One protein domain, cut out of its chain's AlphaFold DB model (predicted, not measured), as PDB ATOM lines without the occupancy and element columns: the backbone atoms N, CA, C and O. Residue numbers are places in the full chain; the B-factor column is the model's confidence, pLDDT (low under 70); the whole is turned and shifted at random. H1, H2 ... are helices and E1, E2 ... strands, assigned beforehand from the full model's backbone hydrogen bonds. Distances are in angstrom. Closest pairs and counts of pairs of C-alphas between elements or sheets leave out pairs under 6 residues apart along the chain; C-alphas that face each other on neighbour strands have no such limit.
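This is residues 3 to 166 of the 167 residues of an uncharacterized protein of Heligmosomoides polygyrus (UniProt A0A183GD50). Two small three-stranded sheets, E3 E8 E4 and E5 E6 E7, sit next to each other in a loose body; H2, H3 and H4 gather by the first sheet and H2 folds back on H1. The hairpin E1 and E2 lies far out on a long link, and H5 lies off the body on another. The printed part has 164 residues with six named helices and eight named strands, in the order E1 E2 H1 H2 E3 H3 E4 H4 E5 E6 E7 H5 H6 E8. The three sheets, E1 and E2 forming one of them, are antiparallel and the class is mixed, helices and strands. The whole is loose, with a radius of gyration of the C-alphas of 20.4 A and spans of 67 by 48 by 29 A.

E1, residues 3 to 5, begins at C-alpha 3 (215.365, 253.465, 202.118), and E2 is residues 11 to 14. H1, residues 27 to 42, is 23.0 A long; H2 is residues 45 to 53 and E3 58 to 60. H3, residues 66 to 82, is 24.5 A long and begins at C-alpha 66 (247.572, 287.149, 170.966). E4 is residues 90 to 92, H4 95 to 100, E5 111 to 114, E6 117 to 120 and E7 125 to 127. H5, residues 140 to 151, is 16.0 A long; H6 is residues 155 to 159. E8, residues 162 to 165, ends at C-alpha 165 (231.447, 279.885, 181.062).

In the hairpin E1 and E2, N 4 and O 12 are 3.2 A apart. H1 and H2, a helical hairpin, touch at Ile 39 and Ser 47, their closest C-alphas, 5.3 A apart. H2 touches H3 about perpendicular, at 86 degrees, with the closest C-alphas, Ile 46 and Asp 75, 7.2 A apart. H3 touches H4 at a steep tilt of 48 degrees, with the C-alphas of Ala 66 and Val 97 closest, 6.0 A apart. E3, H3 and E4 form a split strand-helix-strand unit, two strands running the same way with E8 between them, and its crossover is right-handed. N 164 and O 59 are 3.0 A apart, and N 163 and O 91 3.4 A. E5, E6 and E7 form a meander, each the antiparallel neighbour of the one before, with N 114 and O 117 at 2.7 A and N 127 and O 118 at 2.7 A. H6 only grazes this sheet, with residues 157 to 158. Every O i to N i+4 pair is within hydrogen-bond range in H1, H3 and H5, against 4 of 5 in H2, 1 of 2 in H4 and 0 of 1 in H6, where 1 of 2 O i to N i+3 pairs is.

The C-alphas of Pro 7 and Asn 65, the two farthest apart, are 68.7 A apart. The printed part has no cut. The links E2 to H1 and E7 to H5 are long. Residues 21 to 26 and 136 to 142 stand free. Mean pLDDT of the printed part is 75.7, and among the residues under 70 are 3 to 9, 129 to 137 and 144 to 166.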
ATOM      1  N   CYS A   3     216.679 253.809 202.656       48.62
ATOM      2  CA  CYS A   3     215.365 253.465 202.118       48.62
ATOM      3  C   CYS A   3     214.386 253.307 203.280       48.62
ATOM      4  O   CYS A   3     214.729 252.668 204.275       48.62
ATOM      5  N   TYR A   4     213.190 253.874 203.144       56.75
ATOM      6  CA  TYR A   4     212.102 253.710 204.103       56.75
ATOM      7  C   TYR A   4     210.851 253.240 203.351       56.75
ATOM      8  O   TYR A   4     210.488 253.822 202.326       56.75
ATOM      9  N   GLU A   5     210.212 252.180 203.849       48.19
ATOM     10  CA  GLU A   5     208.892 251.724 203.399       48.19
ATOM     11  C   GLU A   5     207.831 252.205 204.388       48.19
ATOM     12  O   GLU A   5     207.971 252.029 205.598       48.19
ATOM     13  N   ILE A   6     206.767 252.815 203.866       57.44
ATOM     14  CA  ILE A   6     205.577 253.198 204.635       57.44
ATOM     15  C   ILE A   6     204.436 252.216 204.287       57.44
ATOM     16  O   ILE A   6     204.438 251.665 203.183       57.44
ATOM     17  N   PRO A   7     203.421 252.012 205.154       52.59
ATOM     18  CA  PRO A   7     202.408 250.953 205.006       52.59
ATOM     19  C   PRO A   7     201.559 250.966 203.722       52.59
ATOM     20  O   PRO A   7     200.771 250.051 203.515       52.59
ATOM     21  N   ARG A   8     201.675 251.991 202.864       61.72
ATOM     22  CA  ARG A   8     200.931 252.116 201.596       61.72
ATOM     23  C   ARG A   8     201.684 251.585 200.366       61.72
ATOM     24  O   ARG A   8     201.196 251.745 199.256       61.72
ATOM     25  N   GLY A   9     202.850 250.959 200.546       66.50
ATOM     26  CA  GLY A   9     203.605 250.324 199.453       66.50
ATOM     27  C   GLY A   9     204.445 251.283 198.599       66.50
ATOM     28  O   GLY A   9     205.070 250.855 197.633       66.50
ATOM     29  N   GLU A  10     204.507 252.566 198.957       72.00
ATOM     30  CA  GLU A  10     205.382 253.539 198.300       72.00
ATOM     31  C   GLU A  10     206.782 253.514 198.935       72.00
ATOM     32  O   GLU A  10     206.937 253.658 200.153       72.00
ATOM     33  N   ARG A  11     207.813 253.329 198.099       71.31
ATOM     34  CA  ARG A  11     209.226 253.328 198.503       71.31
ATOM     35  C   ARG A  11     209.843 254.694 198.263       71.31
ATOM     36  O   ARG A  11     209.913 255.151 197.124       71.31
ATOM     37  N   TYR A  12     210.361 255.304 199.324       71.00
ATOM     38  CA  TYR A  12     211.086 256.566 199.237       71.00
ATOM     39  C   TYR A  12     212.574 256.343 199.507       71.00
ATOM     40  O   TYR A  12     212.967 255.678 200.472       71.00
ATOM     41  N   PHE A  13     213.410 256.934 198.653       73.38
ATOM     42  CA  PHE A  13     214.859 256.946 198.819       73.38
ATOM     43  C   PHE A  13     215.305 258.317 199.311       73.38
ATOM     44  O   PHE A  13     215.152 259.316 198.608       73.38
ATOM     45  N   THR A  14     215.923 258.362 200.488       74.81
ATOM     46  CA  THR A  14     216.545 259.584 200.999       74.81
ATOM     47  C   THR A  14     218.043 259.551 200.711       74.81
ATOM     48  O   THR A  14     218.773 258.639 201.132       74.81
ATOM     49  N   ALA A  15     218.516 260.572 199.997       73.69
ATOM     50  CA  ALA A  15     219.926 260.820 199.735       73.69
ATOM     51  C   ALA A  15     220.357 262.134 200.401       73.69
ATOM     52  O   ALA A  15     219.703 263.160 200.242       73.69
ATOM     53  N   CYS A  16     221.466 262.097 201.141       76.38
ATOM     54  CA  CYS A  16     222.103 263.289 201.698       76.38
ATOM     55  C   CYS A  16     223.329 263.633 200.849       76.38
ATOM     56  O   CYS A  16     224.175 262.766 200.611       76.38
ATOM     57  N   ASN A  17     223.437 264.885 200.407       77.12
ATOM     58  CA  ASN A  17     224.578 265.347 199.622       77.12
ATOM     59  C   ASN A  17     225.797 265.555 200.531       77.12
ATOM     60  O   ASN A  17     225.715 266.263 201.529       77.12
ATOM     61  N   ARG A  18     226.932 264.934 200.188       78.19
ATOM     62  CA  ARG A  18     228.215 265.110 200.903       78.19
ATOM     63  C   ARG A  18     229.058 266.258 200.335       78.19
ATOM     64  O   ARG A  18     229.997 266.709 200.979       78.19
ATOM     65  N   LYS A  19     228.730 266.700 199.121       82.44
ATOM     66  CA  LYS A  19     229.318 267.854 198.437       82.44
ATOM     67  C   LYS A  19     228.252 268.932 198.282       82.44
ATOM     68  O   LYS A  19     227.060 268.633 198.369       82.44
ATOM     69  N   VAL A  20     228.693 270.162 198.039       79.50
ATOM     70  CA  VAL A  20     227.821 271.295 197.717       79.50
ATOM     71  C   VAL A  20     226.918 270.898 196.535       79.50
ATOM     72  O   VAL A  20     227.440 270.558 195.473       79.50
ATOM     73  N   PRO A  21     225.585 270.837 196.711       78.88
ATOM     74  CA  PRO A  21     224.700 270.340 195.668       78.88
ATOM     75  C   PRO A  21     224.470 271.403 194.593       78.88
ATOM     76  O   PRO A  21     224.327 272.587 194.893       78.88
ATOM     77  N   PHE A  22     224.377 270.990 193.335       74.50
ATOM     78  CA  PHE A  22     223.980 271.900 192.264       74.50
ATOM     79  C   PHE A  22     222.499 272.282 192.397       74.50
ATOM     80  O   PHE A  22     221.669 271.464 192.790       74.50
ATOM     81  N   GLY A  23     222.165 273.531 192.067       72.12
ATOM     82  CA  GLY A  23     220.776 274.000 192.010       72.12
ATOM     83  C   GLY A  23     220.195 274.560 193.312       72.12
ATOM     84  O   GLY A  23     219.040 274.978 193.306       72.12
ATOM     85  N   ILE A  24     220.962 274.632 194.408       81.62
ATOM     86  CA  ILE A  24     220.574 275.452 195.568       81.62
ATOM     87  C   ILE A  24     221.176 276.857 195.446       81.62
ATOM     88  O   ILE A  24     222.325 277.017 195.038       81.62
ATOM     89  N   ASN A  25     220.423 277.880 195.852       78.81
ATOM     90  CA  ASN A  25     220.826 279.285 195.696       78.81
ATOM     91  C   ASN A  25     222.124 279.645 196.443       78.81
ATOM     92  O   ASN A  25     222.827 280.561 196.037       78.81
ATOM     93  N   ALA A  26     222.438 278.939 197.532       82.44
ATOM     94  CA  ALA A  26     223.636 279.190 198.332       82.44
ATOM     95  C   ALA A  26     224.909 278.560 197.741       82.44
ATOM     96  O   ALA A  26     226.011 279.009 198.048       82.44
ATOM     97  N   SER A  27     224.779 277.529 196.898       84.19
ATOM     98  CA  SER A  27     225.927 276.781 196.373       84.19
ATOM     99  C   SER A  27     226.912 277.634 195.590       84.19
ATOM    100  O   SER A  27     228.104 277.527 195.874       84.19
ATOM    101  N   PRO A  28     226.471 278.498 194.655       80.88
ATOM    102  CA  PRO A  28     227.410 279.300 193.892       80.88
ATOM    103  C   PRO A  28     228.165 280.293 194.778       80.88
ATOM    104  O   PRO A  28     229.360 280.477 194.599       80.88
ATOM    105  N   ALA A  29     227.512 280.863 195.797       82.50
ATOM    106  CA  ALA A  29     228.171 281.766 196.740       82.50
ATOM    107  C   ALA A  29     229.261 281.056 197.564       82.50
ATOM    108  O   ALA A  29     230.353 281.596 197.732       82.50
ATOM    109  N   ILE A  30     228.987 279.839 198.047       85.44
ATOM    110  CA  ILE A  30     229.967 279.028 198.790       85.44
ATOM    111  C   ILE A  30     231.145 278.653 197.887       85.44
ATOM    112  O   ILE A  30     232.295 278.819 198.285       85.44
ATOM    113  N   LEU A  31     230.862 278.181 196.668       83.38
ATOM    114  CA  LEU A  31     231.890 277.812 195.697       83.38
ATOM    115  C   LEU A  31     232.783 279.009 195.349       83.38
ATOM    116  O   LEU A  31     234.003 278.888 195.417       83.38
ATOM    117  N   ASN A  32     232.183 280.168 195.063       84.38
ATOM    118  CA  ASN A  32     232.911 281.383 194.710       84.38
ATOM    119  C   ASN A  32     233.900 281.786 195.814       84.38
ATOM    120  O   ASN A  32     235.067 282.045 195.545       84.38
ATOM    121  N   GLN A  33     233.468 281.747 197.079       85.25
ATOM    122  CA  GLN A  33     234.334 282.055 198.222       85.25
ATOM    123  C   GLN A  33     235.484 281.053 198.394       85.25
ATOM    124  O   GLN A  33     236.597 281.444 198.748       85.25
ATOM    125  N   CYS A  34     235.249 279.764 198.131       86.31
ATOM    126  CA  CYS A  34     236.310 278.757 198.155       86.31
ATOM    127  C   CYS A  34     237.360 279.000 197.062       86.31
ATOM    128  O   CYS A  34     238.555 278.901 197.344       86.31
ATOM    129  N   ILE A  35     236.918 279.341 195.849       85.19
ATOM    130  CA  ILE A  35     237.802 279.648 194.719       85.19
ATOM    131  C   ILE A  35     238.636 280.892 195.032       85.19
ATOM    132  O   ILE A  35     239.860 280.823 194.961       85.19
ATOM    133  N   LEU A  36     238.000 281.985 195.465       85.38
ATOM    134  CA  LEU A  36     238.685 283.234 195.821       85.38
ATOM    135  C   LEU A  36     239.787 283.004 196.857       85.38
ATOM    136  O   LEU A  36     240.927 283.401 196.645       85.38
ATOM    137  N   LYS A  37     239.490 282.252 197.925       86.88
ATOM    138  CA  LYS A  37     240.475 281.871 198.948       86.88
ATOM    139  C   LYS A  37     241.699 281.152 198.375       86.88
ATOM    140  O   LYS A  37     242.801 281.339 198.886       86.88
ATOM    141  N   HIS A  38     241.521 280.281 197.379       85.06
ATOM    142  CA  HIS A  38     242.639 279.562 196.757       85.06
ATOM    143  C   HIS A  38     243.417 280.443 195.778       85.06
ATOM    144  O   HIS A  38     244.647 280.391 195.762       85.06
ATOM    145  N   ILE A  39     242.718 281.281 195.010       83.75
ATOM    146  CA  ILE A  39     243.330 282.262 194.112       83.75
ATOM    147  C   ILE A  39     244.221 283.218 194.920       83.75
ATOM    148  O   ILE A  39     245.414 283.314 194.635       83.75
ATOM    149  N   GLU A  40     243.697 283.815 195.995       83.25
ATOM    150  CA  GLU A  40     244.437 284.706 196.905       83.25
ATOM    151  C   GLU A  40     245.665 284.026 197.536       83.25
ATOM    152  O   GLU A  40     246.711 284.651 197.724       83.25
ATOM    153  N   ALA A  41     245.565 282.730 197.848       83.88
ATOM    154  CA  ALA A  41     246.671 281.965 198.415       83.88
ATOM    155  C   ALA A  41     247.796 281.688 197.402       83.88
ATOM    156  O   ALA A  41     248.951 281.556 197.807       83.88
ATOM    157  N   SER A  42     247.481 281.621 196.102       78.12
ATOM    158  CA  SER A  42     248.462 281.323 195.049       78.12
ATOM    159  C   SER A  42     249.493 282.439 194.835       78.12
ATOM    160  O   SER A  42     250.588 282.152 194.356       78.12
ATOM    161  N   ARG A  43     249.169 283.693 195.204       74.06
ATOM    162  CA  ARG A  43     250.018 284.899 195.054       74.06
ATOM    163  C   ARG A  43     250.638 285.082 193.658       74.06
ATOM    164  O   ARG A  43     251.673 285.729 193.525       74.06
ATOM    165  N   SER A  44     250.028 284.502 192.629       76.06
ATOM    166  CA  SER A  44     250.472 284.638 191.241       76.06
ATOM    167  C   SER A  44     250.029 285.984 190.664       76.06
ATOM    168  O   SER A  44     249.054 286.567 191.134       76.06
ATOM    169  N   GLU A  45     250.713 286.492 189.644       73.62
ATOM    170  CA  GLU A  45     250.335 287.759 188.997       73.62
ATOM    171  C   GLU A  45     248.903 287.689 188.431       73.62
ATOM    172  O   GLU A  45     248.074 288.550 188.720       73.62
ATOM    173  N   ILE A  46     248.557 286.561 187.800       74.81
ATOM    174  CA  ILE A  46     247.211 286.288 187.278       74.81
ATOM    175  C   ILE A  46     246.142 286.139 188.377       74.81
ATOM    176  O   ILE A  46     244.953 286.273 188.110       74.81
ATOM    177  N   SER A  47     246.528 285.873 189.634       75.75
ATOM    178  CA  SER A  47     245.556 285.679 190.719       75.75
ATOM    179  C   SER A  47     244.778 286.945 191.058       75.75
ATOM    180  O   SER A  47     243.592 286.867 191.371       75.75
ATOM    181  N   GLN A  48     245.418 288.113 190.971       76.31
ATOM    182  CA  GLN A  48     244.742 289.380 191.243       76.31
ATOM    183  C   GLN A  48     243.704 289.673 190.163       76.31
ATOM    184  O   GLN A  48     242.555 289.969 190.485       76.31
ATOM    185  N   GLU A  49     244.075 289.485 188.900       76.19
ATOM    186  CA  GLU A  49     243.183 289.673 187.758       76.19
ATOM    187  C   GLU A  49     242.019 288.674 187.763       76.19
ATOM    188  O   GLU A  49     240.859 289.051 187.587       76.19
ATOM    189  N   LEU A  50     242.296 287.405 188.073       78.62
ATOM    190  CA  LEU A  50     241.273 286.367 188.218       78.62
ATOM    191  C   LEU A  50     240.328 286.634 189.391       78.62
ATOM    192  O   LEU A  50     239.146 286.310 189.316       78.62
ATOM    193  N   SER A  51     240.819 287.232 190.479       76.06
ATOM    194  CA  SER A  51     239.975 287.561 191.630       76.06
ATOM    195  C   SER A  51     238.949 288.653 191.315       76.06
ATOM    196  O   SER A  51     237.827 288.584 191.814       76.06
ATOM    197  N   SER A  52     239.299 289.622 190.459       74.75
ATOM    198  CA  SER A  52     238.381 290.683 190.032       74.75
ATOM    199  C   SER A  52     237.472 290.279 188.874       74.75
ATOM    200  O   SER A  52     236.439 290.907 188.675       74.75
ATOM    201  N   SER A  53     237.838 289.243 188.118       76.25
ATOM    202  CA  SER A  53     237.110 288.785 186.929       76.25
ATOM    203  C   SER A  53     236.287 287.508 187.143       76.25
ATOM    204  O   SER A  53     235.615 287.036 186.224       76.25
ATOM    205  N   LEU A  54     236.302 286.926 188.344       80.56
ATOM    206  CA  LEU A  54     235.500 285.750 188.675       80.56
ATOM    207  C   LEU A  54     234.040 286.137 188.959       80.56
ATOM    208  O   LEU A  54     233.729 286.798 189.951       80.56
ATOM    209  N   TYR A  55     233.119 285.627 188.142       72.88
ATOM    210  CA  TYR A  55     231.679 285.766 188.336       72.88
ATOM    211  C   TYR A  55     231.001 284.401 188.452       72.88
ATOM    212  O   TYR A  55     230.713 283.752 187.450       72.88
ATOM    213  N   VAL A  56     230.639 284.003 189.674       70.06
ATOM    214  CA  VAL A  56     229.848 282.793 189.975       70.06
ATOM    215  C   VAL A  56     230.504 281.493 189.481       70.06
ATOM    216  O   VAL A  56     231.133 280.796 190.272       70.06
ATOM    217  N   ASP A  57     230.310 281.142 188.208       68.38
ATOM    218  CA  ASP A  57     230.835 279.961 187.509       68.38
ATOM    219  C   ASP A  57     231.639 280.316 186.244       68.38
ATOM    220  O   ASP A  57     232.019 279.430 185.476       68.38
ATOM    221  N   SER A  58     231.856 281.606 186.008       75.31
ATOM    222  CA  SER A  58     232.412 282.180 184.789       75.31
ATOM    223  C   SER A  58     233.606 283.070 185.133       75.31
ATOM    224  O   SER A  58     233.648 283.676 186.204       75.31
ATOM    225  N   VAL A  59     234.583 283.135 184.237       80.50
ATOM    226  CA  VAL A  59     235.809 283.929 184.398       80.50
ATOM    227  C   VAL A  59     235.977 284.785 183.150       80.50
ATOM    228  O   VAL A  59     235.744 284.310 182.035       80.50
ATOM    229  N   PHE A  60     236.370 286.038 183.335       81.25
ATOM    230  CA  PHE A  60     236.721 286.945 182.245       81.25
ATOM    231  C   PHE A  60     238.241 287.137 182.222       81.25
ATOM    232  O   PHE A  60     238.870 287.173 183.270       81.25
ATOM    233  N   LEU A  61     238.843 287.205 181.038       81.56
ATOM    234  CA  LEU A  61     240.292 287.380 180.877       81.56
ATOM    235  C   LEU A  61     240.549 288.522 179.890       81.56
ATOM    236  O   LEU A  61     239.850 288.612 178.872       81.56
ATOM    237  N   GLU A  62     241.518 289.388 180.184       80.69
ATOM    238  CA  GLU A  62     241.878 290.525 179.337       80.69
ATOM    239  C   GLU A  62     243.336 290.461 178.893       80.69
ATOM    240  O   GLU A  62     244.242 290.752 179.658       80.69
ATOM    241  N   GLY A  63     243.555 290.263 177.595       79.69
ATOM    242  CA  GLY A  63     244.881 290.398 176.993       79.69
ATOM    243  C   GLY A  63     244.909 291.444 175.885       79.69
ATOM    244  O   GLY A  63     243.950 291.613 175.127       79.69
ATOM    245  N   ASN A  64     246.046 292.130 175.759       81.88
ATOM    246  CA  ASN A  64     246.258 293.172 174.745       81.88
ATOM    247  C   ASN A  64     246.754 292.619 173.399       81.88
ATOM    248  O   ASN A  64     246.665 293.294 172.374       81.88
ATOM    249  N   ASN A  65     247.321 291.411 173.386       86.38
ATOM    250  CA  ASN A  65     247.840 290.766 172.183       86.38
ATOM    251  C   ASN A  65     247.635 289.244 172.232       86.38
ATOM    252  O   ASN A  65     247.313 288.670 173.267       86.38
ATOM    253  N   ALA A  66     247.825 288.581 171.090       86.94
ATOM    254  CA  ALA A  66     247.572 287.149 170.966       86.94
ATOM    255  C   ALA A  66     248.463 286.276 171.867       86.94
ATOM    256  O   ALA A  66     248.022 285.204 172.274       86.94
ATOM    257  N   ASP A  67     249.692 286.701 172.158       88.19
ATOM    258  CA  ASP A  67     250.620 285.925 172.984       88.19
ATOM    259  C   ASP A  67     250.279 286.054 174.476       88.19
ATOM    260  O   ASP A  67     250.306 285.053 175.193       88.19
ATOM    261  N   ASP A  68     249.856 287.240 174.921       87.44
ATOM    262  CA  ASP A  68     249.322 287.478 176.265       87.44
ATOM    263  C   ASP A  68     248.069 286.629 176.511       87.44
ATOM    264  O   ASP A  68     248.007 285.912 177.506       87.44
ATOM    265  N   LEU A  69     247.130 286.594 175.555       87.19
ATOM    266  CA  LEU A  69     245.904 285.790 175.671       87.19
ATOM    267  C   LEU A  69     246.199 284.283 175.792       87.19
ATOM    268  O   LEU A  69     245.530 283.566 176.536       87.19
ATOM    269  N   LEU A  70     247.210 283.783 175.074       90.00
ATOM    270  CA  LEU A  70     247.627 282.378 175.164       90.00
ATOM    271  C   LEU A  70     248.347 282.070 176.479       90.00
ATOM    272  O   LEU A  70     248.189 280.968 177.011       90.00
ATOM    273  N   ARG A  71     249.122 283.027 177.003       89.62
ATOM    274  CA  ARG A  71     249.735 282.927 178.330       89.62
ATOM    275  C   ARG A  71     248.655 282.875 179.408       89.62
ATOM    276  O   ARG A  71     248.656 281.942 180.201       89.62
ATOM    277  N   GLU A  72     247.694 283.793 179.385       87.31
ATOM    278  CA  GLU A  72     246.566 283.818 180.325       87.31
ATOM    279  C   GLU A  72     245.731 282.540 180.271       87.31
ATOM    280  O   GLU A  72     245.339 282.002 181.309       87.31
ATOM    281  N   TYR A  73     245.493 282.002 179.074       89.50
ATOM    282  CA  TYR A  73     244.871 280.691 178.914       89.50
ATOM    283  C   TYR A  73     245.655 279.602 179.669       89.50
ATOM    284  O   TYR A  73     245.078 278.870 180.476       89.50
ATOM    285  N   ALA A  74     246.968 279.503 179.446       90.00
ATOM    286  CA  ALA A  74     247.801 278.477 180.068       90.00
ATOM    287  C   ALA A  74     247.889 278.640 181.596       90.00
ATOM    288  O   ALA A  74     247.760 277.661 182.342       90.00
ATOM    289  N   ASP A  75     248.054 279.873 182.063       88.62
ATOM    290  CA  ASP A  75     248.197 280.208 183.476       88.62
ATOM    291  C   ASP A  75     246.881 279.989 184.230       88.62
ATOM    292  O   ASP A  75     246.865 279.322 185.271       88.62
ATOM    293  N   SER A  76     245.755 280.449 183.675       87.81
ATOM    294  CA  SER A  76     244.426 280.222 184.256       87.81
ATOM    295  C   SER A  76     244.101 278.731 184.323       87.81
ATOM    296  O   SER A  76     243.660 278.237 185.364       87.81
ATOM    297  N   LYS A  77     244.391 277.972 183.259       89.44
ATOM    298  CA  LYS A  77     244.168 276.524 183.226       89.44
ATOM    299  C   LYS A  77     244.992 275.808 184.292       89.44
ATOM    300  O   LYS A  77     244.469 274.931 184.984       89.44
ATOM    301  N   THR A  78     246.255 276.190 184.448       89.12
ATOM    302  CA  THR A  78     247.164 275.609 185.444       89.12
ATOM    303  C   THR A  78     246.703 275.927 186.864       89.12
ATOM    304  O   THR A  78     246.611 275.023 187.699       89.12
ATOM    305  N   LEU A  79     246.333 277.184 187.132       86.50
ATOM    306  CA  LEU A  79     245.842 277.609 188.440       86.50
ATOM    307  C   LEU A  79     244.561 276.865 188.822       86.50
ATOM    308  O   LEU A  79     244.493 276.278 189.903       86.50
ATOM    309  N   PHE A  80     243.569 276.817 187.931       86.62
ATOM    310  CA  PHE A  80     242.316 276.122 188.220       86.62
ATOM    311  C   PHE A  80     242.513 274.602 188.337       86.62
ATOM    312  O   PHE A  80     241.914 273.963 189.204       86.62
ATOM    313  N   SER A  81     243.430 274.021 187.561       88.31
ATOM    314  CA  SER A  81     243.786 272.604 187.706       88.31
ATOM    315  C   SER A  81     244.406 272.309 189.075       88.31
ATOM    316  O   SER A  81     244.099 271.278 189.675       88.31
ATOM    317  N   SER A  82     245.214 273.227 189.620       85.25
ATOM    318  CA  SER A  82     245.832 273.074 190.947       85.25
ATOM    319  C   SER A  82     244.811 273.037 192.094       85.25
ATOM    320  O   SER A  82     245.029 272.351 193.091       85.25
ATOM    321  N   ILE A  83     243.665 273.705 191.928       83.38
ATOM    322  CA  ILE A  83     242.558 273.704 192.899       83.38
ATOM    323  C   ILE A  83     241.563 272.552 192.659       83.38
ATOM    324  O   ILE A  83     240.542 272.454 193.338       83.38
ATOM    325  N   GLY A  84     241.851 271.666 191.698       84.38
ATOM    326  CA  GLY A  84     240.996 270.533 191.336       84.38
ATOM    327  C   GLY A  84     239.777 270.916 190.494       84.38
ATOM    328  O   GLY A  84     238.786 270.184 190.486       84.38
ATOM    329  N   MET A  85     239.832 272.053 189.799       85.44
ATOM    330  CA  MET A  85     238.795 272.537 188.889       85.44
ATOM    331  C   MET A  85     239.293 272.517 187.443       85.44
ATOM    332  O   MET A  85     240.478 272.651 187.172       85.44
ATOM    333  N   ASN A  86     238.382 272.341 186.489       86.44
ATOM    334  CA  ASN A  86     238.742 272.285 185.077       86.44
ATOM    335  C   ASN A  86     237.972 273.338 184.285       86.44
ATOM    336  O   ASN A  86     236.782 273.149 184.020       86.44
ATOM    337  N   LEU A  87     238.670 274.398 183.877       85.94
ATOM    338  CA  LEU A  87     238.132 275.397 182.961       85.94
ATOM    339  C   LEU A  87     237.979 274.786 181.545       85.94
ATOM    340  O   LEU A  87     238.958 274.314 180.973       85.94
ATOM    341  N   ARG A  88     236.757 274.750 180.998       87.94
ATOM    342  CA  ARG A  88     236.335 274.410 179.620       87.94
ATOM    343  C   ARG A  88     235.355 275.437 179.008       87.94
ATOM    344  O   ARG A  88     234.576 276.004 179.746       87.94
ATOM    345  N   ASP A  89     235.302 275.589 177.687       88.00
ATOM    346  CA  ASP A  89     234.529 276.627 176.966       88.00
ATOM    347  C   ASP A  89     235.226 278.001 176.896       88.00
ATOM    348  O   ASP A  89     234.600 279.054 177.013       88.00
ATOM    349  N   TYR A  90     236.539 278.001 176.654       88.94
ATOM    350  CA  TYR A  90     237.296 279.211 176.326       88.94
ATOM    351  C   TYR A  90     236.864 279.787 174.973       88.94
ATOM    352  O   TYR A  90     236.795 279.062 173.972       88.94
ATOM    353  N   LEU A  91     236.629 281.100 174.939       89.50
ATOM    354  CA  LEU A  91     236.299 281.840 173.729       89.50
ATOM    355  C   LEU A  91     236.824 283.281 173.797       89.50
ATOM    356  O   LEU A  91     236.388 284.077 174.626       89.50
ATOM    357  N   TYR A  92     237.718 283.611 172.870       87.81
ATOM    358  CA  TYR A  92     238.290 284.944 172.678       87.81
ATOM    359  C   TYR A  92     237.655 285.639 171.470       87.81
ATOM    360  O   TYR A  92     237.275 284.973 170.504       87.81
ATOM    361  N   ASN A  93     237.637 286.974 171.451       86.56
ATOM    362  CA  ASN A  93     237.279 287.741 170.248       86.56
ATOM    363  C   ASN A  93     238.333 287.659 169.115       86.56
ATOM    364  O   ASN A  93     238.148 288.184 168.018       86.56
ATOM    365  N   ALA A  94     239.440 286.945 169.342       85.44
ATOM    366  CA  ALA A  94     240.496 286.707 168.367       85.44
ATOM    367  C   ALA A  94     240.443 285.273 167.807       85.44
ATOM    368  O   ALA A  94     240.926 284.318 168.420       85.44
ATOM    369  N   ALA A  95     239.945 285.116 166.574       85.56
ATOM    370  CA  ALA A  95     239.828 283.810 165.913       85.56
ATOM    371  C   ALA A  95     241.163 283.042 165.799       85.56
ATOM    372  O   ALA A  95     241.183 281.812 165.833       85.56
ATOM    373  N   TYR A  96     242.291 283.750 165.677       87.88
ATOM    374  CA  TYR A  96     243.624 283.138 165.658       87.88
ATOM    375  C   TYR A  96     243.993 282.479 166.995       87.88
ATOM    376  O   TYR A  96     244.539 281.376 166.998       87.88
ATOM    377  N   VAL A  97     243.657 283.120 168.117       88.12
ATOM    378  CA  VAL A  97     243.904 282.591 169.467       88.12
ATOM    379  C   VAL A  97     243.028 281.367 169.707       88.12
ATOM    380  O   VAL A  97     243.538 280.315 170.084       88.12
ATOM    381  N   ASN A  98     241.743 281.448 169.352       88.00
ATOM    382  CA  ASN A  98     240.808 280.324 169.462       88.00
ATOM    383  C   ASN A  98     241.299 279.067 168.726       88.00
ATOM    384  O   ASN A  98     241.154 277.956 169.227       88.00
ATOM    385  N   LYS A  99     241.930 279.210 167.554       89.31
ATOM    386  CA  LYS A  99     242.477 278.066 166.801       89.31
ATOM    387  C   LYS A  99     243.652 277.372 167.493       89.31
ATOM    388  O   LYS A  99     243.903 276.207 167.206       89.31
ATOM    389  N   LYS A 100     244.379 278.073 168.362       90.94
ATOM    390  CA  LYS A 100     245.507 277.518 169.123       90.94
ATOM    391  C   LYS A 100     245.072 276.815 170.411       90.94
ATOM    392  O   LYS A 100     245.857 276.055 170.970       90.94
ATOM    393  N   ILE A 101     243.846 277.055 170.867       89.75
ATOM    394  CA  ILE A 101     243.273 276.384 172.035       89.75
ATOM    395  C   ILE A 101     242.789 274.987 171.619       89.75
ATOM    396  O   ILE A 101     242.139 274.866 170.573       89.75
ATOM    397  N   PRO A 102     243.075 273.936 172.413       91.62
ATOM    398  CA  PRO A 102     242.579 272.590 172.161       91.62
ATOM    399  C   PRO A 102     241.054 272.538 172.041       91.62
ATOM    400  O   PRO A 102     240.337 273.161 172.823       91.62
ATOM    401  N   ASP A 103     240.549 271.717 171.121       88.56
ATOM    402  CA  ASP A 103     239.107 271.566 170.876       88.56
ATOM    403  C   ASP A 103     238.320 271.116 172.121       88.56
ATOM    404  O   ASP A 103     237.139 271.422 172.237       88.56
ATOM    405  N   SER A 104     238.960 270.415 173.064       87.56
ATOM    406  CA  SER A 104     238.341 269.992 174.330       87.56
ATOM    407  C   SER A 104     238.068 271.140 175.300       87.56
ATOM    408  O   SER A 104     237.201 271.020 176.165       87.56
ATOM    409  N   ASP A 105     238.846 272.214 175.183       88.06
ATOM    410  CA  ASP A 105     238.803 273.366 176.076       88.06
ATOM    411  C   ASP A 105     238.116 274.562 175.410       88.06
ATOM    412  O   ASP A 105     237.664 275.465 176.106       88.06
ATOM    413  N   ARG A 106     237.990 274.563 174.082       89.25
ATOM    414  CA  ARG A 106     237.361 275.631 173.304       89.25
ATOM    415  C   ARG A 106     235.836 275.530 173.304       89.25
ATOM    416  O   ARG A 106     235.279 274.443 173.185       89.25
ATOM    417  N   ALA A 107     235.166 276.679 173.340       87.94
ATOM    418  CA  ALA A 107     233.722 276.740 173.148       87.94
ATOM    419  C   ALA A 107     233.313 276.183 171.770       87.94
ATOM    420  O   ALA A 107     233.957 276.439 170.750       87.94
ATOM    421  N   ALA A 108     232.201 275.447 171.725       86.12
ATOM    422  CA  ALA A 108     231.707 274.821 170.494       86.12
ATOM    423  C   ALA A 108     231.144 275.819 169.458       86.12
ATOM    424  O   ALA A 108     230.948 275.457 168.299       86.12
ATOM    425  N   SER A 109     230.845 277.048 169.878       87.44
ATOM    426  CA  SER A 109     230.223 278.101 169.071       87.44
ATOM    427  C   SER A 109     230.884 279.443 169.372       87.44
ATOM    428  O   SER A 109     231.321 279.678 170.498       87.44
ATOM    429  N   THR A 110     230.926 280.326 168.377       85.62
ATOM    430  CA  THR A 110     231.352 281.727 168.519       85.62
ATOM    431  C   THR A 110     230.235 282.629 169.048       85.62
ATOM    432  O   THR A 110     230.509 283.706 169.573       85.62
ATOM    433  N   ASP A 111     228.985 282.167 168.970       86.81
ATOM    434  CA  ASP A 111     227.822 282.757 169.625       86.81
ATOM    435  C   ASP A 111     227.505 281.988 170.909       86.81
ATOM    436  O   ASP A 111     227.058 280.834 170.857       86.81
ATOM    437  N   ILE A 112     227.710 282.627 172.063       85.75
ATOM    438  CA  ILE A 112     227.495 282.019 173.381       85.75
ATOM    439  C   ILE A 112     226.584 282.865 174.268       85.75
ATOM    440  O   ILE A 112     226.367 284.060 174.056       85.75
ATOM    441  N   LYS A 113     225.994 282.215 175.277       81.62
ATOM    442  CA  LYS A 113     225.141 282.882 176.260       81.62
ATOM    443  C   LYS A 113     225.949 283.227 177.506       81.62
ATOM    444  O   LYS A 113     226.418 282.341 178.208       81.62
ATOM    445  N   VAL A 114     225.997 284.513 177.810       76.00
ATOM    446  CA  VAL A 114     226.818 285.145 178.840       76.00
ATOM    447  C   VAL A 114     225.909 285.832 179.835       76.00
ATOM    448  O   VAL A 114     225.235 286.797 179.483       76.00
ATOM    449  N   LEU A 115     225.820 285.337 181.070       75.12
ATOM    450  CA  LEU A 115     225.030 285.983 182.134       75.12
ATOM    451  C   LEU A 115     223.568 286.308 181.746       75.12
ATOM    452  O   LEU A 115     222.963 287.248 182.249       75.12
ATOM    453  N   GLY A 116     222.978 285.534 180.828       73.25
ATOM    454  CA  GLY A 116     221.625 285.785 180.314       73.25
ATOM    455  C   GLY A 116     221.553 286.552 178.988       73.25
ATOM    456  O   GLY A 116     220.504 286.513 178.344       73.25
ATOM    457  N   THR A 117     222.651 287.164 178.556       76.00
ATOM    458  CA  THR A 117     222.814 287.907 177.295       76.00
ATOM    459  C   THR A 117     223.495 287.048 176.228       76.00
ATOM    460  O   THR A 117     224.079 286.019 176.553       76.00
ATOM    461  N   HIS A 118     223.363 287.399 174.951       83.56
ATOM    462  CA  HIS A 118     224.080 286.704 173.875       83.56
ATOM    463  C   HIS A 118     225.321 287.509 173.510       83.56
ATOM    464  O   HIS A 118     225.203 288.713 173.308       83.56
ATOM    465  N   TRP A 119     226.472 286.861 173.400       85.88
ATOM    466  CA  TRP A 119     227.704 287.475 172.917       85.88
ATOM    467  C   TRP A 119     228.191 286.718 171.687       85.88
ATOM    468  O   TRP A 119     228.264 285.487 171.708       85.88
ATOM    469  N   ASN A 120     228.488 287.470 170.631       85.75
ATOM    470  CA  ASN A 120     229.154 286.983 169.436       85.75
ATOM    471  C   ASN A 120     230.622 287.407 169.503       85.75
ATOM    472  O   ASN A 120     230.914 288.603 169.444       85.75
ATOM    473  N   ALA A 121     231.528 286.440 169.617       85.06
ATOM    474  CA  ALA A 121     232.951 286.717 169.764       85.06
ATOM    475  C   ALA A 121     233.613 287.210 168.467       85.06
ATOM    476  O   ALA A 121     234.566 287.973 168.532       85.06
ATOM    477  N   GLU A 122     233.127 286.817 167.285       84.50
ATOM    478  CA  GLU A 122     233.742 287.232 166.011       84.50
ATOM    479  C   GLU A 122     233.542 288.719 165.718       84.50
ATOM    480  O   GLU A 122     234.452 289.384 165.227       84.50
ATOM    481  N   GLY A 123     232.345 289.233 166.003       81.19
ATOM    482  CA  GLY A 123     232.011 290.646 165.839       81.19
ATOM    483  C   GLY A 123     232.219 291.485 167.097       81.19
ATOM    484  O   GLY A 123     232.046 292.698 167.027       81.19
ATOM    485  N   ASP A 124     232.529 290.847 168.227       82.69
ATOM    486  CA  ASP A 124     232.511 291.441 169.565       82.69
ATOM    487  C   ASP A 124     231.188 292.175 169.875       82.69
ATOM    488  O   ASP A 124     231.138 293.337 170.280       82.69
ATOM    489  N   ILE A 125     230.067 291.496 169.604       82.06
ATOM    490  CA  ILE A 125     228.719 292.074 169.713       82.06
ATOM    491  C   ILE A 125     227.970 291.431 170.875       82.06
ATOM    492  O   ILE A 125     227.602 290.254 170.830       82.06
ATOM    493  N   LEU A 126     227.650 292.237 171.890       81.88
ATOM    494  CA  LEU A 126     226.736 291.858 172.963       81.88
ATOM    495  C   LEU A 126     225.286 292.202 172.588       81.88
ATOM    496  O   LEU A 126     224.887 293.363 172.502       81.88
ATOM    497  N   SER A 127     224.466 291.177 172.387       79.50
ATOM    498  CA  SER A 127     223.054 291.298 172.037       79.50
ATOM    499  C   SER A 127     222.158 291.266 173.275       79.50
ATOM    500  O   SER A 127     222.009 290.243 173.956       79.50
ATOM    501  N   LEU A 128     221.480 292.389 173.518       72.06
ATOM    502  CA  LEU A 128     220.488 292.541 174.577       72.06
ATOM    503  C   LEU A 128     219.086 292.359 174.015       72.06
ATOM    504  O   LEU A 128     218.618 293.111 173.159       72.06
ATOM    505  N   ARG A 129     218.379 291.349 174.518       66.38
ATOM    506  CA  ARG A 129     217.005 291.090 174.099       66.38
ATOM    507  C   ARG A 129     216.050 291.973 174.903       66.38
ATOM    508  O   ARG A 129     215.477 291.533 175.898       66.38
ATOM    509  N   CYS A 130     215.838 293.204 174.446       62.75
ATOM    510  CA  CYS A 130     214.768 294.051 174.965       62.75
ATOM    511  C   CYS A 130     213.413 293.470 174.547       62.75
ATOM    512  O   CYS A 130     212.954 293.629 173.416       62.75
ATOM    513  N   LEU A 131     212.756 292.759 175.465       60.38
ATOM    514  CA  LEU A 131     211.380 292.319 175.268       60.38
ATOM    515  C   LEU A 131     210.466 293.545 175.347       60.38
ATOM    516  O   LEU A 131     209.989 293.901 176.422       60.38
ATOM    517  N   GLY A 132     210.183 294.161 174.197       57.59
ATOM    518  CA  GLY A 132     209.133 295.169 174.020       57.59
ATOM    519  C   GLY A 132     207.733 294.568 174.172       57.59
ATOM    520  O   GLY A 132     206.900 294.674 173.278       57.59
ATOM    521  N   LYS A 133     207.464 293.860 175.274       59.28
ATOM    522  CA  LYS A 133     206.127 293.344 175.556       59.28
ATOM    523  C   LYS A 133     205.265 294.507 176.019       59.28
ATOM    524  O   LYS A 133     205.457 295.016 177.121       59.28
ATOM    525  N   GLN A 134     204.287 294.883 175.199       59.78
ATOM    526  CA  GLN A 134     203.164 295.696 175.649       59.78
ATOM    527  C   GLN A 134     202.500 294.942 176.813       59.78
ATOM    528  O   GLN A 134     201.987 293.830 176.653       59.78
ATOM    529  N   LEU A 135     202.634 295.472 178.028       63.88
ATOM    530  CA  LEU A 135     202.186 294.784 179.234       63.88
ATOM    531  C   LEU A 135     200.658 294.857 179.320       63.88
ATOM    532  O   LEU A 135     200.112 295.845 179.790       63.88
ATOM    533  N   VAL A 136     199.967 293.790 178.910       64.81
ATOM    534  CA  VAL A 136     198.491 293.692 178.983       64.81
ATOM    535  C   VAL A 136     197.984 293.722 180.436       64.81
ATOM    536  O   VAL A 136     196.890 294.203 180.714       64.81
ATOM    537  N   LYS A 137     198.789 293.233 181.391       68.50
ATOM    538  CA  LYS A 137     198.520 293.315 182.834       68.50
ATOM    539  C   LYS A 137     199.791 293.687 183.589       68.50
ATOM    540  O   LYS A 137     200.761 292.922 183.634       68.50
ATOM    541  N   VAL A 138     199.777 294.867 184.198       74.50
ATOM    542  CA  VAL A 138     200.894 295.384 184.989       74.50
ATOM    543  C   VAL A 138     200.794 294.833 186.411       74.50
ATOM    544  O   VAL A 138     199.773 294.959 187.077       74.50
ATOM    545  N   SER A 139     201.862 294.194 186.881       79.44
ATOM    546  CA  SER A 139     202.033 293.796 188.281       79.44
ATOM    547  C   SER A 139     203.441 294.166 188.735       79.44
ATOM    548  O   SER A 139     204.339 294.263 187.895       79.44
ATOM    549  N   LYS A 140     203.675 294.294 190.048       76.38
ATOM    550  CA  LYS A 140     205.022 294.539 190.601       76.38
ATOM    551  C   LYS A 140     206.049 293.530 190.066       76.38
ATOM    552  O   LYS A 140     207.150 293.915 189.695       76.38
ATOM    553  N   ARG A 141     205.668 292.250 189.934       71.44
ATOM    554  CA  ARG A 141     206.526 291.207 189.338       71.44
ATOM    555  C   ARG A 141     206.783 291.427 187.848       71.44
ATOM    556  O   ARG A 141     207.879 291.149 187.385       71.44
ATOM    557  N   THR A 142     205.789 291.890 187.096       69.31
ATOM    558  CA  THR A 142     205.923 292.132 185.653       69.31
ATOM    559  C   THR A 142     206.845 293.320 185.381       69.31
ATOM    560  O   THR A 142     207.729 293.212 184.541       69.31
ATOM    561  N   VAL A 143     206.692 294.411 186.140       73.06
ATOM    562  CA  VAL A 143     207.560 295.596 186.044       73.06
ATOM    563  C   VAL A 143     208.991 295.243 186.430       73.06
ATOM    564  O   VAL A 143     209.904 295.520 185.662       73.06
ATOM    565  N   LEU A 144     209.191 294.552 187.559       68.94
ATOM    566  CA  LEU A 144     210.525 294.117 187.979       68.94
ATOM    567  C   LEU A 144     211.175 293.186 186.953       68.94
ATOM    568  O   LEU A 144     212.344 293.356 186.662       68.94
ATOM    569  N   LYS A 145     210.431 292.260 186.335       65.69
ATOM    570  CA  LYS A 145     210.978 291.419 185.256       65.69
ATOM    571  C   LYS A 145     211.455 292.236 184.057       65.69
ATOM    572  O   LYS A 145     212.510 291.925 183.522       65.69
ATOM    573  N   VAL A 146     210.698 293.247 183.633       65.12
ATOM    574  CA  VAL A 146     211.105 294.119 182.519       65.12
ATOM    575  C   VAL A 146     212.337 294.933 182.906       65.12
ATOM    576  O   VAL A 146     213.313 294.928 182.172       65.12
ATOM    577  N   VAL A 147     212.336 295.553 184.086       63.47
ATOM    578  CA  VAL A 147     213.470 296.331 184.611       63.47
ATOM    579  C   VAL A 147     214.723 295.461 184.726       63.47
ATOM    580  O   VAL A 147     215.762 295.828 184.197       63.47
ATOM    581  N   THR A 148     214.637 294.282 185.342       58.88
ATOM    582  CA  THR A 148     215.786 293.379 185.496       58.88
ATOM    583  C   THR A 148     216.304 292.876 184.149       58.88
ATOM    584  O   THR A 148     217.510 292.831 183.962       58.88
ATOM    585  N   VAL A 149     215.439 292.542 183.186       56.34
ATOM    586  CA  VAL A 149     215.883 292.086 181.852       56.34
ATOM    587  C   VAL A 149     216.487 293.224 181.023       56.34
ATOM    588  O   VAL A 149     217.406 292.975 180.249       56.34
ATOM    589  N   SER A 150     215.999 294.456 181.176       54.09
ATOM    590  CA  SER A 150     216.469 295.608 180.396       54.09
ATOM    591  C   SER A 150     217.688 296.318 180.994       54.09
ATOM    592  O   SER A 150     218.410 296.974 180.255       54.09
ATOM    593  N   ILE A 151     217.896 296.242 182.314       53.56
ATOM    594  CA  ILE A 151     218.910 297.041 183.033       53.56
ATOM    595  C   ILE A 151     220.025 296.168 183.616       53.56
ATOM    596  O   ILE A 151     221.120 296.666 183.855       53.56
ATOM    597  N   PHE A 152     219.795 294.869 183.827       51.34
ATOM    598  CA  PHE A 152     220.822 293.989 184.382       51.34
ATOM    599  C   PHE A 152     221.721 293.426 183.279       51.34
ATOM    600  O   PHE A 152     221.710 292.239 182.968       51.34
ATOM    601  N   VAL A 153     222.505 294.316 182.685       50.00
ATOM    602  CA  VAL A 153     223.806 293.954 182.129       50.00
ATOM    603  C   VAL A 153     224.792 294.435 183.177       50.00
ATOM    604  O   VAL A 153     224.826 295.642 183.431       50.00
ATOM    605  N   PRO A 154     225.525 293.546 183.865       50.19
ATOM    606  CA  PRO A 154     226.580 293.998 184.757       50.19
ATOM    607  C   PRO A 154     227.471 294.942 183.953       50.19
ATOM    608  O   PRO A 154     227.935 294.565 182.879       50.19
ATOM    609  N   HIS A 155     227.662 296.171 184.440       43.97
ATOM    610  CA  HIS A 155     228.514 297.190 183.810       43.97
ATOM    611  C   HIS A 155     229.911 296.640 183.470       43.97
ATOM    612  O   HIS A 155     230.574 297.119 182.560       43.97
ATOM    613  N   GLU A 156     230.316 295.589 184.178       43.78
ATOM    614  CA  GLU A 156     231.521 294.816 183.940       43.78
ATOM    615  C   GLU A 156     231.560 294.225 182.520       43.78
ATOM    616  O   GLU A 156     232.560 294.413 181.847       43.78
ATOM    617  N   VAL A 157     230.476 293.648 181.979       49.06
ATOM    618  CA  VAL A 157     230.481 292.928 180.678       49.06
ATOM    619  C   VAL A 157     230.916 293.798 179.483       49.06
ATOM    620  O   VAL A 157     231.369 293.271 178.475       49.06
ATOM    621  N   LEU A 158     230.806 295.125 179.581       44.19
ATOM    622  CA  LEU A 158     231.063 296.055 178.476       44.19
ATOM    623  C   LEU A 158     232.547 296.388 178.244       44.19
ATOM    624  O   LEU A 158     232.839 297.190 177.359       44.19
ATOM    625  N   ARG A 159     233.473 295.829 179.036       41.28
ATOM    626  CA  ARG A 159     234.910 296.144 178.947       41.28
ATOM    627  C   ARG A 159     235.799 294.988 178.468       41.28
ATOM    628  O   ARG A 159     236.945 295.244 178.128       41.28
ATOM    629  N   TRP A 160     235.269 293.765 178.403       47.78
ATOM    630  CA  TRP A 160     236.067 292.538 178.275       47.78
ATOM    631  C   TRP A 160     236.191 292.026 176.831       47.78
ATOM    632  O   TRP A 160     235.247 292.119 176.054       47.78
ATOM    633  N   THR A 161     237.322 291.389 176.510       48.03
ATOM    634  CA  THR A 161     237.608 290.746 175.207       48.03
ATOM    635  C   THR A 161     237.389 289.224 175.193       48.03
ATOM    636  O   THR A 161     237.389 288.601 174.125       48.03
ATOM    637  N   THR A 162     237.174 288.617 176.367       52.31
ATOM    638  CA  THR A 162     237.075 287.159 176.546       52.31
ATOM    639  C   THR A 162     236.041 286.814 177.601       52.31
ATOM    640  O   THR A 162     236.035 287.388 178.691       52.31
ATOM    641  N   LEU A 163     235.231 285.796 177.323       51.84
ATOM    642  CA  LEU A 163     234.424 285.132 178.333       51.84
ATOM    643  C   LEU A 163     234.680 283.636 178.303       51.84
ATOM    644  O   LEU A 163     234.665 282.992 177.255       51.84
ATOM    645  N   PHE A 164     234.744 283.082 179.501       57.56
ATOM    646  CA  PHE A 164     234.631 281.669 179.757       57.56
ATOM    647  C   PHE A 164     233.381 281.366 180.607       57.56
ATOM    648  O   PHE A 164     233.118 282.069 181.585       57.56
ATOM    649  N   SER A 165     232.628 280.304 180.290       36.47
ATOM    650  CA  SER A 165     231.447 279.885 181.062       36.47
ATOM    651  C   SER A 165     231.503 278.405 181.448       36.47
ATOM    652  O   SER A 165     231.460 277.555 180.569       36.47
ATOM    653  N   ARG A 166     231.446 278.148 182.768       36.25
ATOM    654  CA  ARG A 166     231.201 276.881 183.495       36.25
ATOM    655  C   ARG A 166     232.415 276.115 184.030       36.25
ATOM    656  O   ARG A 166     233.197 275.511 183.301       36.25
TER     657      ARG A 166